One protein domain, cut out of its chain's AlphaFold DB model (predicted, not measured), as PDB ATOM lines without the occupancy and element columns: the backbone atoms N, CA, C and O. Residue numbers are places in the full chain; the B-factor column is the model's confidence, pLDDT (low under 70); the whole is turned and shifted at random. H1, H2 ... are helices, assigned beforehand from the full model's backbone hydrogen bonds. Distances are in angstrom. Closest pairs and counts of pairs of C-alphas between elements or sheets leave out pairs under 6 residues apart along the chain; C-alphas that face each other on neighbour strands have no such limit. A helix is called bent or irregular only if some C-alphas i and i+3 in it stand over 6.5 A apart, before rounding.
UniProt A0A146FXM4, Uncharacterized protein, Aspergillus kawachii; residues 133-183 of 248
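AT A GLANCE: This is residues 133 to 183 of the 248 residues of an uncharacterized protein of Aspergillus kawachii (UniProt A0A146FXM4). One long helix, H3, makes the length of the domain, and the shorter, uneven helix H1 packs beside it, running opposite ways. The very short H2 joins the two at one end, and beyond the other end of H3, past its kink, residues 172 to 183 fold back as a tail with no named element. The printed part has 51 residues with three named helices, in the order H1, H2, H3, and no named strand; the class is all helix. It is only just compact, close to loose, with a radius of gyration of the C-alphas of 11.7 A, and an elongated outline of 35 by 23 by 15 A.

HOW THE PARTS SIT: H3, residues 152 to 171, has a kink of 63 degrees near residue 164. H1, residues 135 to 143, touches H3, and their closest C-alphas, those of Pro 135 and Val 161, are 5.6 A apart. The two run opposite ways at a shallow tilt of 30 degrees. H2, residues 146 to 149, is close to H3 but not clearly touching it; their closest C-alphas, those of Thr 146 and Leu 154, are 6.7 A apart. H1 and H2 meet only through their link. Of the O i to N i+4 pairs, 14 of 16 are within hydrogen-bond range in H3 and 2 of 5 in H1, where 4 of 6 O i to N i+3 pairs are; H2 is too short for an O i to N i+4 pair.

IN THESE COORDINATES: H3 is 27.2 A long, from C-alpha 152 at (-19.506, 54.231, 16.201) to C-alpha 171 at (-0.416, 40.921, 2.033). It is irregular, with C-alphas 163 and 166 7.9 A apart. H1 begins at C-alpha 135, (-10.770, 44.711, 8.738), and is 12.6 A long; it is irregular too, with C-alphas 137 and 140 7.3 A apart. H2 is 5.2 A long.

THE WHOLE: The two C-alphas farthest apart, those of Lys 148 and Gly 173, are 35.5 A apart. The printed part has no cut, and both links, H1 to H2 and H2 to H3, are tight. The mean pLDDT of the printed part is 81.7; residue 133 and residues 144 to 150 are under 70.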
ATOM      1  N   ASN A 133      -8.993  38.979  10.468       69.50
ATOM      2  CA  ASN A 133      -7.617  39.432  10.317       69.50
ATOM      3  C   ASN A 133      -7.495  40.671   9.412       69.50
ATOM      4  O   ASN A 133      -6.692  41.551   9.747       69.50
ATOM      5  N   ASP A 134      -8.315  40.792   8.357       79.19
ATOM      6  CA  ASP A 134      -8.381  41.948   7.444       79.19
ATOM      7  C   ASP A 134      -9.665  42.778   7.676       79.19
ATOM      8  O   ASP A 134     -10.718  42.491   7.094       79.19
ATOM      9  N   PRO A 135      -9.600  43.882   8.446       80.94
ATOM     10  CA  PRO A 135     -10.770  44.711   8.738       80.94
ATOM     11  C   PRO A 135     -11.390  45.368   7.490       80.94
ATOM     12  O   PRO A 135     -12.542  45.796   7.533       80.94
ATOM     13  N   THR A 136     -10.695  45.439   6.347       80.69
ATOM     14  CA  THR A 136     -11.293  46.011   5.125       80.69
ATOM     15  C   THR A 136     -12.455  45.176   4.594       80.69
ATOM     16  O   THR A 136     -13.354  45.708   3.940       80.69
ATOM     17  N   SER A 137     -12.496  43.891   4.946       80.62
ATOM     18  CA  SER A 137     -13.576  42.986   4.575       80.62
ATOM     19  C   SER A 137     -14.952  43.351   5.128       80.62
ATOM     20  O   SER A 137     -15.979  43.064   4.508       80.62
ATOM     21  N   PHE A 138     -14.992  44.020   6.281       79.69
ATOM     22  CA  PHE A 138     -16.235  44.370   6.960       79.69
ATOM     23  C   PHE A 138     -16.809  45.715   6.507       79.69
ATOM     24  O   PHE A 138     -17.947  46.024   6.865       79.69
ATOM     25  N   ILE A 139     -16.088  46.498   5.690       81.75
ATOM     26  CA  ILE A 139     -16.491  47.864   5.309       81.75
ATOM     27  C   ILE A 139     -17.896  47.877   4.708       81.75
ATOM     28  O   ILE A 139     -18.762  48.600   5.192       81.75
ATOM     29  N   PHE A 140     -18.173  47.036   3.709       74.19
ATOM     30  CA  PHE A 140     -19.496  47.016   3.077       74.19
ATOM     31  C   PHE A 140     -20.601  46.540   4.020       74.19
ATOM     32  O   PHE A 140     -21.739  47.003   3.911       74.19
ATOM     33  N   HIS A 141     -20.284  45.640   4.955       71.19
ATOM     34  CA  HIS A 141     -21.250  45.171   5.940       71.19
ATOM     35  C   HIS A 141     -21.610  46.279   6.928       71.19
ATOM     36  O   HIS A 141     -22.793  46.558   7.117       71.19
ATOM     37  N   ILE A 142     -20.599  46.921   7.518       75.62
ATOM     38  CA  ILE A 142     -20.792  47.945   8.543       75.62
ATOM     39  C   ILE A 142     -21.388  49.215   7.937       75.62
ATOM     40  O   ILE A 142     -22.373  49.705   8.475       75.62
ATOM     41  N   VAL A 143     -20.911  49.685   6.778       76.81
ATOM     42  CA  VAL A 143     -21.486  50.860   6.086       76.81
ATOM     43  C   VAL A 143     -22.966  50.651   5.759       76.81
ATOM     44  O   VAL A 143     -23.783  51.549   5.940       76.81
ATOM     45  N   SER A 144     -23.351  49.443   5.335       68.31
ATOM     46  CA  SER A 144     -24.757  49.125   5.036       68.31
ATOM     47  C   SER A 144     -25.659  49.096   6.275       68.31
ATOM     48  O   SER A 144     -26.881  49.029   6.133       68.31
ATOM     49  N   ARG A 145     -25.065  49.074   7.471       65.75
ATOM     50  CA  ARG A 145     -25.748  48.991   8.761       65.75
ATOM     51  C   ARG A 145     -25.549  50.229   9.625       65.75
ATOM     52  O   ARG A 145     -26.219  50.322  10.643       65.75
ATOM     53  N   THR A 146     -24.705  51.178   9.220       67.56
ATOM     54  CA  THR A 146     -24.439  52.416   9.966       67.56
ATOM     55  C   THR A 146     -25.727  53.163  10.295       67.56
ATOM     56  O   THR A 146     -25.882  53.608  11.419       67.56
ATOM     57  N   SER A 147     -26.710  53.157   9.386       58.84
ATOM     58  CA  SER A 147     -28.016  53.779   9.639       58.84
ATOM     59  C   SER A 147     -28.842  53.129  10.750       58.84
ATOM     60  O   SER A 147     -29.787  53.731  11.241       58.84
ATOM     61  N   LYS A 148     -28.542  51.867  11.079       56.91
ATOM     62  CA  LYS A 148     -29.229  51.071  12.102       56.91
ATOM     63  C   LYS A 148     -28.426  51.018  13.402       56.91
ATOM     64  O   LYS A 148     -28.989  51.121  14.483       56.91
ATOM     65  N   ASP A 149     -27.121  50.788  13.284       62.69
ATOM     66  CA  ASP A 149     -26.224  50.509  14.407       62.69
ATOM     67  C   ASP A 149     -25.447  51.771  14.863       62.69
ATOM     68  O   ASP A 149     -24.686  51.716  15.828       62.69
ATOM     69  N   GLY A 150     -25.633  52.905  14.177       66.31
ATOM     70  CA  GLY A 150     -24.952  54.176  14.419       66.31
ATOM     71  C   GLY A 150     -23.552  54.276  13.781       66.31
ATOM     72  O   GLY A 150     -23.034  53.312  13.203       66.31
ATOM     73  N   PRO A 151     -22.896  55.449  13.883       79.94
ATOM     74  CA  PRO A 151     -21.579  55.722  13.297       79.94
ATOM     75  C   PRO A 151     -20.403  55.091  14.056       79.94
ATOM     76  O   PRO A 151     -19.321  54.932  13.486       79.94
ATOM     77  N   ILE A 152     -20.587  54.714  15.325       82.75
ATOM     78  CA  ILE A 152     -19.506  54.231  16.201       82.75
ATOM     79  C   ILE A 152     -18.841  52.947  15.663       82.75
ATOM     80  O   ILE A 152     -17.614  52.950  15.523       82.75
ATOM     81  N   PRO A 153     -19.579  51.887  15.266       82.31
ATOM     82  CA  PRO A 153     -18.972  50.691  14.672       82.31
ATOM     83  C   PRO A 153     -18.171  50.977  13.395       82.31
ATOM     84  O   PRO A 153     -17.130  50.363  13.161       82.31
ATOM     85  N   LEU A 154     -18.625  51.929  12.571       85.75
ATOM     86  CA  LEU A 154     -17.910  52.329  11.357       85.75
ATOM     87  C   LEU A 154     -16.598  53.040  11.696       85.75
ATOM     88  O   LEU A 154     -15.567  52.750  11.091       85.75
ATOM     89  N   ARG A 155     -16.620  53.946  12.678       87.88
ATOM     90  CA  ARG A 155     -15.422  54.662  13.128       87.88
ATOM     91  C   ARG A 155     -14.373  53.710  13.700       87.88
ATOM     92  O   ARG A 155     -13.202  53.820  13.338       87.88
ATOM     93  N   GLU A 156     -14.790  52.750  14.523       87.50
ATOM     94  CA  GLU A 156     -13.897  51.723  15.068       87.50
ATOM     95  C   GLU A 156     -13.272  50.878  13.947       87.50
ATOM     96  O   GLU A 156     -12.058  50.669  13.929       87.50
ATOM     97  N   LEU A 157     -14.066  50.483  12.943       87.88
ATOM     98  CA  LEU A 157     -13.554  49.752  11.786       87.88
ATOM     99  C   LEU A 157     -12.486  50.547  11.020       87.88
ATOM    100  O   LEU A 157     -11.429  50.008  10.692       87.88
ATOM    101  N   LEU A 158     -12.727  51.833  10.756       90.38
ATOM    102  CA  LEU A 158     -11.772  52.696  10.052       90.38
ATOM    103  C   LEU A 158     -10.462  52.864  10.834       90.38
ATOM    104  O   LEU A 158      -9.387  52.867  10.235       90.38
ATOM    105  N   ILE A 159     -10.527  52.943  12.166       89.62
ATOM    106  CA  ILE A 159      -9.333  52.975  13.024       89.62
ATOM    107  C   ILE A 159      -8.563  51.655  12.937       89.62
ATOM    108  O   ILE A 159      -7.331  51.670  12.891       89.62
ATOM    109  N   GLN A 160      -9.251  50.513  12.900       88.00
ATOM    110  CA  GLN A 160      -8.600  49.213  12.727       88.00
ATOM    111  C   GLN A 160      -7.938  49.084  11.353       88.00
ATOM    112  O   GLN A 160      -6.799  48.622  11.278       88.00
ATOM    113  N   VAL A 161      -8.600  49.552  10.290       89.38
ATOM    114  CA  VAL A 161      -8.021  49.629   8.939       89.38
ATOM    115  C   VAL A 161      -6.771  50.505   8.939       89.38
ATOM    116  O   VAL A 161      -5.744  50.076   8.426       89.38
ATOM    117  N   TYR A 162      -6.816  51.684   9.563       90.94
ATOM    118  CA  TYR A 162      -5.653  52.565   9.693       90.94
ATOM    119  C   TYR A 162      -4.491  51.891  10.439       90.94
ATOM    120  O   TYR A 162      -3.362  51.889   9.954       90.94
ATOM    121  N   LYS A 163      -4.758  51.257  11.589       89.12
ATOM    122  CA  LYS A 163      -3.731  50.580  12.404       89.12
ATOM    123  C   LYS A 163      -3.101  49.375  11.708       89.12
ATOM    124  O   LYS A 163      -1.933  49.087  11.947       89.12
ATOM    125  N   LYS A 164      -3.875  48.646  10.901       89.62
ATOM    126  CA  LYS A 164      -3.426  47.439  10.192       89.62
ATOM    127  C   LYS A 164      -3.024  47.711   8.738       89.62
ATOM    128  O   LYS A 164      -2.705  46.758   8.031       89.62
ATOM    129  N   TRP A 165      -3.024  48.971   8.291       89.94
ATOM    130  CA  TRP A 165      -2.861  49.328   6.880       89.94
ATOM    131  C   TRP A 165      -1.601  48.725   6.258       89.94
ATOM    132  O   TRP A 165      -1.689  48.067   5.226       89.94
ATOM    133  N   ASP A 166      -0.453  48.854   6.922       87.38
ATOM    134  CA  ASP A 166       0.814  48.321   6.410       87.38
ATOM    135  C   ASP A 166       0.770  46.795   6.228       87.38
ATOM    136  O   ASP A 166       1.275  46.269   5.237       87.38
ATOM    137  N   GLY A 167       0.101  46.081   7.140       85.44
ATOM    138  CA  GLY A 167      -0.104  44.634   7.043       85.44
ATOM    139  C   GLY A 167      -1.041  44.245   5.896       85.44
ATOM    140  O   GLY A 167      -0.731  43.325   5.140       85.44
ATOM    141  N   ILE A 168      -2.142  44.982   5.721       83.75
ATOM    142  CA  ILE A 168      -3.098  44.788   4.616       83.75
ATOM    143  C   ILE A 168      -2.396  44.993   3.266       83.75
ATOM    144  O   ILE A 168      -2.586  44.224   2.323       83.75
ATOM    145  N   MET A 169      -1.557  46.023   3.170       86.50
ATOM    146  CA  MET A 169      -0.829  46.359   1.951       86.50
ATOM    147  C   MET A 169       0.285  45.352   1.653       86.50
ATOM    148  O   MET A 169       0.409  44.906   0.509       86.50
ATOM    149  N   ALA A 170       1.014  44.906   2.681       85.38
ATOM    150  CA  ALA A 170       2.033  43.867   2.556       85.38
ATOM    151  C   ALA A 170       1.453  42.540   2.038       85.38
ATOM    152  O   ALA A 170       2.032  41.934   1.137       85.38
ATOM    153  N   GLN A 171       0.279  42.120   2.526       81.81
ATOM    154  CA  GLN A 171      -0.416  40.921   2.033       81.81
ATOM    155  C   GLN A 171      -0.803  41.016   0.549       81.81
ATOM    156  O   GLN A 171      -0.892  40.000  -0.137       81.81
ATOM    157  N   ARG A 172      -1.021  42.234   0.045       82.75
ATOM    158  CA  ARG A 172      -1.425  42.504  -1.343       82.75
ATOM    159  C   ARG A 172      -0.241  42.850  -2.253       82.75
ATOM    160  O   ARG A 172      -0.454  43.124  -3.430       82.75
ATOM    161  N   GLY A 173       0.990  42.839  -1.731       84.75
ATOM    162  CA  GLY A 173       2.202  43.197  -2.479       84.75
ATOM    163  C   GLY A 173       2.261  44.670  -2.892       84.75
ATOM    164  O   GLY A 173       2.908  45.009  -3.880       84.75
ATOM    165  N   LEU A 174       1.560  45.546  -2.169       86.38
ATOM    166  CA  LEU A 174       1.446  46.970  -2.466       86.38
ATOM    167  C   LEU A 174       2.091  47.804  -1.348       86.38
ATOM    168  O   LEU A 174       2.162  47.380  -0.200       86.38
ATOM    169  N   THR A 175       2.537  49.017  -1.675       81.69
ATOM    170  CA  THR A 175       3.218  49.930  -0.734       81.69
ATOM    171  C   THR A 175       2.663  51.350  -0.837       81.69
ATOM    172  O   THR A 175       3.402  52.305  -1.078       81.69
ATOM    173  N   SER A 176       1.341  51.504  -0.726       84.31
ATOM    174  CA  SER A 176       0.720  52.832  -0.661       84.31
ATOM    175  C   SER A 176       0.554  53.282   0.785       84.31
ATOM    176  O   SER A 176       0.239  52.479   1.662       84.31
ATOM    177  N   LEU A 177       0.704  54.585   1.021       87.75
ATOM    178  CA  LEU A 177       0.354  55.202   2.300       87.75
ATOM    179  C   LEU A 177      -1.144  55.039   2.585       87.75
ATOM    180  O   LEU A 177      -1.949  54.905   1.657       87.75
ATOM    181  N   CYS A 178      -1.508  55.050   3.869       87.25
ATOM    182  CA  CYS A 178      -2.907  54.975   4.267       87.25
ATOM    183  C   CYS A 178      -3.643  56.244   3.809       87.25
ATOM    184  O   CYS A 178      -3.179  57.346   4.107       87.25
ATOM    185  N   PRO A 179      -4.779  56.124   3.096       89.75
ATOM    186  CA  PRO A 179      -5.539  57.284   2.627       89.75
ATOM    187  C   PRO A 179      -6.249  58.027   3.764       89.75
ATOM    188  O   PRO A 179      -6.698  59.156   3.584       89.75
ATOM    189  N   ILE A 180      -6.373  57.384   4.923       89.81
ATOM    190  CA  ILE A 180      -6.988  57.928   6.128       89.81
ATOM    191  C   ILE A 180      -5.924  58.061   7.212       89.81
ATOM    192  O   ILE A 180      -5.000  57.254   7.301       89.81
ATOM    193  N   TYR A 181      -6.057  59.086   8.043       91.00
ATOM    194  CA  TYR A 181      -5.145  59.350   9.145       91.00
ATOM    195  C   TYR A 181      -5.949  59.627  10.407       91.00
ATOM    196  O   TYR A 181      -6.895  60.412  10.381       91.00
ATOM    197  N   PHE A 182      -5.536  59.005  11.507       90.81
ATOM    198  CA  PHE A 182      -6.042  59.307  12.838       90.81
ATOM    199  C   PHE A 182      -4.874  59.668  13.748       90.81
ATOM    200  O   PHE A 182      -3.903  58.916  13.888       90.81
ATOM    201  N   SER A 183      -4.983  60.813  14.411       92.75
ATOM    202  CA  SER A 183      -4.060  61.185  15.472       92.75
ATOM    203  C   SER A 183      -4.219  60.256  16.679       92.75
ATOM    204  O   SER A 183      -5.284  59.687  16.928       92.75
TER     205      SER A 183